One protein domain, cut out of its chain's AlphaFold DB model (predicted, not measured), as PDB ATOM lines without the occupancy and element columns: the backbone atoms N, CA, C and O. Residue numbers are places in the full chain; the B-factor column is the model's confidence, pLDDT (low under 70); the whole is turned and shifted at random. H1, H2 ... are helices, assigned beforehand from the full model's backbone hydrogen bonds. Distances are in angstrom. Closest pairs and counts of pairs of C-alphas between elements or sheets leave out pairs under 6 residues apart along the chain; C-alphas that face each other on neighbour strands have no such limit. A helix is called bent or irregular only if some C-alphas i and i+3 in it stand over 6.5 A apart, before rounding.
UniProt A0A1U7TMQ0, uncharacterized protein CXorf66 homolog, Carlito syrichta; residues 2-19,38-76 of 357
ATOM      1  N   SER A   2      44.798  81.343 200.264       67.12
ATOM      2  CA  SER A   2      45.329  79.967 200.275       67.12
ATOM      3  C   SER A   2      44.343  78.900 200.765       67.12
ATOM      4  O   SER A   2      44.263  77.834 200.170       67.12
ATOM      5  N   LEU A   3      43.528  79.197 201.782       74.44
ATOM      6  CA  LEU A   3      42.536  78.253 202.317       74.44
ATOM      7  C   LEU A   3      41.465  77.866 201.284       74.44
ATOM      8  O   LEU A   3      41.089  76.705 201.187       74.44
ATOM      9  N   PHE A   4      41.035  78.820 200.457       71.00
ATOM     10  CA  PHE A   4      40.040  78.571 199.415       71.00
ATOM     11  C   PHE A   4      40.599  77.689 198.293       71.00
ATOM     12  O   PHE A   4      39.914  76.797 197.800       71.00
ATOM     13  N   ILE A   5      41.876  77.885 197.952       75.69
ATOM     14  CA  ILE A   5      42.592  77.064 196.972       75.69
ATOM     15  C   ILE A   5      42.738  75.627 197.488       75.69
ATOM     16  O   ILE A   5      42.486  74.692 196.735       75.69
ATOM     17  N   TYR A   6      43.059  75.433 198.771       74.62
ATOM     18  CA  TYR A   6      43.127  74.095 199.368       74.62
ATOM     19  C   TYR A   6      41.767  73.393 199.396       74.62
ATOM     20  O   TYR A   6      41.691  72.217 199.055       74.62
ATOM     21  N   VAL A   7      40.690  74.105 199.740       77.12
ATOM     22  CA  VAL A   7      39.320  73.562 199.732       77.12
ATOM     23  C   VAL A   7      38.895  73.157 198.314       77.12
ATOM     24  O   VAL A   7      38.356  72.067 198.124       77.12
ATOM     25  N   LEU A   8      39.197  73.985 197.307       75.38
ATOM     26  CA  LEU A   8      38.930  73.677 195.899       75.38
ATOM     27  C   LEU A   8      39.751  72.483 195.402       75.38
ATOM     28  O   LEU A   8      39.194  71.571 194.797       75.38
ATOM     29  N   LEU A   9      41.052  72.450 195.694       75.31
ATOM     30  CA  LEU A   9      41.933  71.346 195.310       75.31
ATOM     31  C   LEU A   9      41.508  70.032 195.965       75.31
ATOM     32  O   LEU A   9      41.498  69.003 195.296       75.31
ATOM     33  N   LEU A  10      41.095  70.059 197.234       78.19
ATOM     34  CA  LEU A  10      40.606  68.873 197.933       78.19
ATOM     35  C   LEU A  10      39.292  68.364 197.323       78.19
ATOM     36  O   LEU A  10      39.106  67.156 197.184       78.19
ATOM     37  N   SER A  11      38.409  69.271 196.893       70.88
ATOM     38  CA  SER A  11      37.149  68.929 196.220       70.88
ATOM     39  C   SER A  11      37.366  68.371 194.802       70.88
ATOM     40  O   SER A  11      36.709  67.415 194.393       70.88
ATOM     41  N   ILE A  12      38.334  68.908 194.053       74.56
ATOM     42  CA  ILE A  12      38.725  68.388 192.731       74.56
ATOM     43  C   ILE A  12      39.405  67.022 192.871       74.56
ATOM     44  O   ILE A  12      39.105  66.098 192.116       74.56
ATOM     45  N   TRP A  13      40.297  66.875 193.852       79.81
ATOM     46  CA  TRP A  13      41.027  65.635 194.097       79.81
ATOM     47  C   TRP A  13      40.092  64.497 194.512       79.81
ATOM     48  O   TRP A  13      40.148  63.414 193.933       79.81
ATOM     49  N   THR A  14      39.167  64.758 195.439       73.31
ATOM     50  CA  THR A  14      38.156  63.771 195.853       73.31
ATOM     51  C   THR A  14      37.246  63.356 194.696       73.31
ATOM     52  O   THR A  14      36.996  62.163 194.532       73.31
ATOM     53  N   ASN A  15      36.830  64.289 193.834       69.31
ATOM     54  CA  ASN A  15      36.057  63.965 192.630       69.31
ATOM     55  C   ASN A  15      36.842  63.111 191.617       69.31
ATOM     56  O   ASN A  15      36.304  62.140 191.085       69.31
ATOM     57  N   ASN A  16      38.117  63.425 191.366       72.00
ATOM     58  CA  ASN A  16      38.934  62.673 190.408       72.00
ATOM     59  C   ASN A  16      39.306  61.274 190.910       72.00
ATOM     60  O   ASN A  16      39.239  60.316 190.143       72.00
ATOM     61  N   CYS A  17      39.656  61.122 192.191       63.69
ATOM     62  CA  CYS A  17      39.969  59.812 192.766       63.69
ATOM     63  C   CYS A  17      38.762  58.865 192.765       63.69
ATOM     64  O   CYS A  17      38.932  57.651 192.670       63.69
ATOM     65  N   LEU A  18      37.544  59.406 192.822       63.16
ATOM     66  CA  LEU A  18      36.333  58.604 192.713       63.16
ATOM     67  C   LEU A  18      36.178  57.977 191.313       63.16
ATOM     68  O   LEU A  18      35.856  56.791 191.215       63.16
ATOM     69  N   ASN A  19      36.416  58.721 190.231       57.75
ATOM     70  CA  ASN A  19      36.121  58.249 188.869       57.75
ATOM     71  C   ASN A  19      37.078  57.167 188.345       57.75
ATOM     72  O   ASN A  19      36.700  56.389 187.474       57.75
ATOM     73  N   ILE A  38      24.674  44.781 194.432       78.75
ATOM     74  CA  ILE A  38      25.400  45.297 195.600       78.75
ATOM     75  C   ILE A  38      26.283  46.476 195.184       78.75
ATOM     76  O   ILE A  38      26.314  47.495 195.877       78.75
ATOM     77  N   GLU A  39      26.931  46.375 194.026       77.25
ATOM     78  CA  GLU A  39      27.802  47.409 193.469       77.25
ATOM     79  C   GLU A  39      27.034  48.710 193.192       77.25
ATOM     80  O   GLU A  39      27.384  49.769 193.720       77.25
ATOM     81  N   THR A  40      25.878  48.619 192.529       80.38
ATOM     82  CA  THR A  40      24.996  49.779 192.288       80.38
ATOM     83  C   THR A  40      24.474  50.424 193.577       80.38
ATOM     84  O   THR A  40      24.243  51.638 193.639       80.38
ATOM     85  N   LYS A  41      24.300  49.650 194.653       81.19
ATOM     86  CA  LYS A  41      23.886  50.186 195.955       81.19
ATOM     87  C   LYS A  41      25.021  50.979 196.610       81.19
ATOM     88  O   LYS A  41      24.770  52.074 197.116       81.19
ATOM     89  N   ILE A  42      26.253  50.473 196.560       86.19
ATOM     90  CA  ILE A  42      27.443  51.140 197.115       86.19
ATOM     91  C   ILE A  42      27.741  52.443 196.366       86.19
ATOM     92  O   ILE A  42      28.027  53.459 197.003       86.19
ATOM     93  N   GLU A  43      27.597  52.465 195.042       85.00
ATOM     94  CA  GLU A  43      27.795  53.678 194.237       85.00
ATOM     95  C   GLU A  43      26.808  54.793 194.599       85.00
ATOM     96  O   GLU A  43      27.201  55.949 194.783       85.00
ATOM     97  N   ASN A  44      25.538  54.440 194.807       86.62
ATOM     98  CA  ASN A  44      24.518  55.385 195.256       86.62
ATOM     99  C   ASN A  44      24.821  55.953 196.652       86.62
ATOM    100  O   ASN A  44      24.621  57.147 196.894       86.62
ATOM    101  N   PHE A  45      25.336  55.131 197.572       82.06
ATOM    102  CA  PHE A  45      25.802  55.612 198.876       82.06
ATOM    103  C   PHE A  45      27.010  56.540 198.743       82.06
ATOM    104  O   PHE A  45      27.043  57.583 199.396       82.06
ATOM    105  N   ARG A  46      27.962  56.212 197.862       88.31
ATOM    106  CA  ARG A  46      29.156  57.027 197.609       88.31
ATOM    107  C   ARG A  46      28.786  58.413 197.077       88.31
ATOM    108  O   ARG A  46      29.294  59.412 197.580       88.31
ATOM    109  N   GLY A  47      27.849  58.480 196.130       88.25
ATOM    110  CA  GLY A  47      27.332  59.742 195.595       88.25
ATOM    111  C   GLY A  47      26.621  60.592 196.653       88.25
ATOM    112  O   GLY A  47      26.879  61.790 196.765       88.25
ATOM    113  N   ARG A  48      25.778  59.972 197.492       88.38
ATOM    114  CA  ARG A  48      25.100  60.678 198.597       88.38
ATOM    115  C   ARG A  48      26.084  61.195 199.643       88.38
ATOM    116  O   ARG A  48      25.947  62.329 200.088       88.38
ATOM    117  N   LEU A  49      27.079  60.394 200.016       88.44
ATOM    118  CA  LEU A  49      28.088  60.779 201.002       88.44
ATOM    119  C   LEU A  49      28.957  61.936 200.494       88.44
ATOM    120  O   LEU A  49      29.229  62.872 201.241       88.44
ATOM    121  N   LEU A  50      29.313  61.922 199.208       88.19
ATOM    122  CA  LEU A  50      30.017  63.028 198.569       88.19
ATOM    123  C   LEU A  50      29.181  64.316 198.576       88.19
ATOM    124  O   LEU A  50      29.692  65.372 198.940       88.19
ATOM    125  N   ALA A  51      27.891  64.236 198.237       87.69
ATOM    126  CA  ALA A  51      26.995  65.391 198.286       87.69
ATOM    127  C   ALA A  51      26.884  65.975 199.708       87.69
ATOM    128  O   ALA A  51      26.918  67.195 199.877       87.69
ATOM    129  N   ILE A  52      26.821  65.115 200.732       90.31
ATOM    130  CA  ILE A  52      26.823  65.533 202.142       90.31
ATOM    131  C   ILE A  52      28.145  66.225 202.501       90.31
ATOM    132  O   ILE A  52      28.117  67.310 203.076       90.31
ATOM    133  N   LEU A  53      29.293  65.650 202.130       90.12
ATOM    134  CA  LEU A  53      30.611  66.242 202.392       90.12
ATOM    135  C   LEU A  53      30.767  67.615 201.732       90.12
ATOM    136  O   LEU A  53      31.201  68.561 202.386       90.12
ATOM    137  N   ILE A  54      30.358  67.743 200.467       89.94
ATOM    138  CA  ILE A  54      30.360  69.023 199.749       89.94
ATOM    139  C   ILE A  54      29.460  70.032 200.475       89.94
ATOM    140  O   ILE A  54      29.875  71.167 200.703       89.94
ATOM    141  N   GLY A  55      28.263  69.620 200.906       92.25
ATOM    142  CA  GLY A  55      27.362  70.464 201.691       92.25
ATOM    143  C   GLY A  55      27.992  70.958 202.997       92.25
ATOM    144  O   GLY A  55      27.965  72.155 203.282       92.25
ATOM    145  N   VAL A  56      28.629  70.066 203.762       91.38
ATOM    146  CA  VAL A  56      29.321  70.409 205.018       91.38
ATOM    147  C   VAL A  56      30.485  71.368 204.768       91.38
ATOM    148  O   VAL A  56      30.647  72.340 205.510       91.38
ATOM    149  N   MET A  57      31.268  71.147 203.709       90.25
ATOM    150  CA  MET A  57      32.356  72.047 203.320       90.25
ATOM    151  C   MET A  57      31.838  73.446 202.970       90.25
ATOM    152  O   MET A  57      32.390  74.433 203.456       90.25
ATOM    153  N   MET A  58      30.761  73.543 202.186       91.38
ATOM    154  CA  MET A  58      30.159  74.828 201.813       91.38
ATOM    155  C   MET A  58      29.594  75.566 203.030       91.38
ATOM    156  O   MET A  58      29.859  76.754 203.196       91.38
ATOM    157  N   MET A  59      28.885  74.869 203.923       92.81
ATOM    158  CA  MET A  59      28.358  75.466 205.157       92.81
ATOM    159  C   MET A  59      29.476  75.959 206.080       92.81
ATOM    160  O   MET A  59      29.404  77.075 206.595       92.81
ATOM    161  N   SER A  60      30.538  75.165 206.243       90.75
ATOM    162  CA  SER A  60      31.710  75.550 207.038       90.75
ATOM    163  C   SER A  60      32.405  76.773 206.441       90.75
ATOM    164  O   SER A  60      32.778  77.691 207.167       90.75
ATOM    165  N   PHE A  61      32.534  76.824 205.113       92.38
ATOM    166  CA  PHE A  61      33.114  77.965 204.417       92.38
ATOM    167  C   PHE A  61      32.293  79.245 204.619       92.38
ATOM    168  O   PHE A  61      32.859  80.274 204.984       92.38
ATOM    169  N   VAL A  62      30.968  79.181 204.452       94.25
ATOM    170  CA  VAL A  62      30.075  80.330 204.679       94.25
ATOM    171  C   VAL A  62      30.175  80.824 206.123       94.25
ATOM    172  O   VAL A  62      30.282  82.030 206.344       94.25
ATOM    173  N   LEU A  63      30.212  79.912 207.101       94.88
ATOM    174  CA  LEU A  63      30.375  80.261 208.512       94.88
ATOM    175  C   LEU A  63      31.720  80.957 208.770       94.88
ATOM    176  O   LEU A  63      31.751  82.013 209.395       94.88
ATOM    177  N   ILE A  64      32.818  80.416 208.239       94.75
ATOM    178  CA  ILE A  64      34.153  81.018 208.356       94.75
ATOM    179  C   ILE A  64      34.168  82.418 207.730       94.75
ATOM    180  O   ILE A  64      34.653  83.361 208.354       94.75
ATOM    181  N   CYS A  65      33.607  82.585 206.530       94.81
ATOM    182  CA  CYS A  65      33.485  83.889 205.881       94.81
ATOM    183  C   CYS A  65      32.688  84.882 206.726       94.81
ATOM    184  O   CYS A  65      33.112  86.027 206.871       94.81
ATOM    185  N   PHE A  66      31.573  84.445 207.310       95.69
ATOM    186  CA  PHE A  66      30.768  85.278 208.193       95.69
ATOM    187  C   PHE A  66      31.546  85.683 209.452       95.69
ATOM    188  O   PHE A  66      31.544  86.855 209.820       95.69
ATOM    189  N   CYS A  67      32.283  84.752 210.066       95.31
ATOM    190  CA  CYS A  67      33.154  85.043 211.203       95.31
ATOM    191  C   CYS A  67      34.249  86.058 210.850       95.31
ATOM    192  O   CYS A  67      34.493  86.973 211.631       95.31
ATOM    193  N   PHE A  68      34.885  85.942 209.678       93.94
ATOM    194  CA  PHE A  68      35.886  86.913 209.223       93.94
ATOM    195  C   PHE A  68      35.283  88.289 208.953       93.94
ATOM    196  O   PHE A  68      35.876  89.297 209.335       93.94
ATOM    197  N   LEU A  69      34.110  88.341 208.317       93.81
ATOM    198  CA  LEU A  69      33.408  89.595 208.066       93.81
ATOM    199  C   LEU A  69      33.067  90.282 209.391       93.81
ATOM    200  O   LEU A  69      33.397  91.447 209.583       93.81
ATOM    201  N   HIS A  70      32.493  89.530 210.333       93.62
ATOM    202  CA  HIS A  70      32.159  90.029 211.659       93.62
ATOM    203  C   HIS A  70      33.402  90.507 212.416       93.62
ATOM    204  O   HIS A  70      33.391  91.597 212.978       93.62
ATOM    205  N   TYR A  71      34.486  89.726 212.399       93.12
ATOM    206  CA  TYR A  71      35.746  90.099 213.040       93.12
ATOM    207  C   TYR A  71      36.289  91.423 212.491       93.12
ATOM    208  O   TYR A  71      36.585  92.326 213.274       93.12
ATOM    209  N   ASN A  72      36.349  91.573 211.165       91.44
ATOM    210  CA  ASN A  72      36.826  92.804 210.533       91.44
ATOM    211  C   ASN A  72      35.925  94.003 210.868       91.44
ATOM    212  O   ASN A  72      36.445  95.047 211.251       91.44
ATOM    213  N   CYS A  73      34.596  93.839 210.834       90.88
ATOM    214  CA  CYS A  73      33.667  94.898 211.238       90.88
ATOM    215  C   CYS A  73      33.884  95.324 212.698       90.88
ATOM    216  O   CYS A  73      34.014  96.511 212.980       90.88
ATOM    217  N   THR A  74      34.004  94.368 213.627       89.56
ATOM    218  CA  THR A  74      34.234  94.694 215.046       89.56
ATOM    219  C   THR A  74      35.603  95.323 215.312       89.56
ATOM    220  O   THR A  74      35.748  96.121 216.238       89.56
ATOM    221  N   HIS A  75      36.617  94.975 214.518       87.19
ATOM    222  CA  HIS A  75      37.965  95.507 214.678       87.19
ATOM    223  C   HIS A  75      38.068  96.964 214.200       87.19
ATOM    224  O   HIS A  75      38.719  97.780 214.859       87.19
ATOM    225  N   ASP A  76      37.388  97.312 213.105       80.75
ATOM    226  CA  ASP A  76      37.360  98.685 212.591       80.75
ATOM    227  C   ASP A  76      36.675  99.650 213.569       80.75
ATOM    228  O   ASP A  76      37.185 100.748 213.812       80.75
TER     229      ASP A  76
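What this domain is: This is residues 2 to 19 and 38 to 76 of the 357 residues of the protein "uncharacterized protein CXorf66 homolog" of Carlito syrichta (UniProt A0A1U7TMQ0). One very long, nearly straight helix, H2, makes the whole length of a rod, and a second helix of less than half its residues, H1, runs side by side with it and opposite ways, a little off along one side. The end of H2 at residues 62 to 76 sticks out past H1. The printed part has 57 residues with two named helices, H1 and then H2 along the chain, and no named strand; the class is all helix. The whole is extended, with a radius of gyration of the C-alphas of 15.9 A, and its C-alphas span 57 by 18 by 6 A.

How they stand to each other: H2, residues 38 to 76, is the longest helix. H1, residues 2 to 19, is close to H2 but not clearly touching, with 2 pairs of C-alphas within 8 A. Their closest C-alphas, those of Ser 11 and Ile 54, are 7.7 A apart. The two helices stand at a shallow tilt of 5 degrees and run opposite ways, 12.7 A from centre to centre. Residues 62 to 76, which belong to H2, stand free. In H2 every O i to N i+4 pair is within hydrogen-bond range, and in H1 13 of 14 are.

Where its parts are: H2 measures 57.3 A from C-alpha 38 at (25.400, 45.297, 195.600) to C-alpha 76 at (37.360, 98.685, 212.591). H1 measures 26.2 A and begins with C-alpha 2 at (45.329, 79.967, 200.275). Neither helix is bent.

The domain as a whole: The outline is a rod, and the two C-alphas farthest apart are those of Ile 38 and Asp 76, at 57.3 A. Residues 20 to 37 are cut out, and C-alphas 19 and 38 are 18.1 A apart across the cut. Without residues 62 to 76 the body spans 40 by 20 by 6 A. The mean pLDDT of the printed part is 83.8; residues 2, 15 and 17 to 19 are under 70.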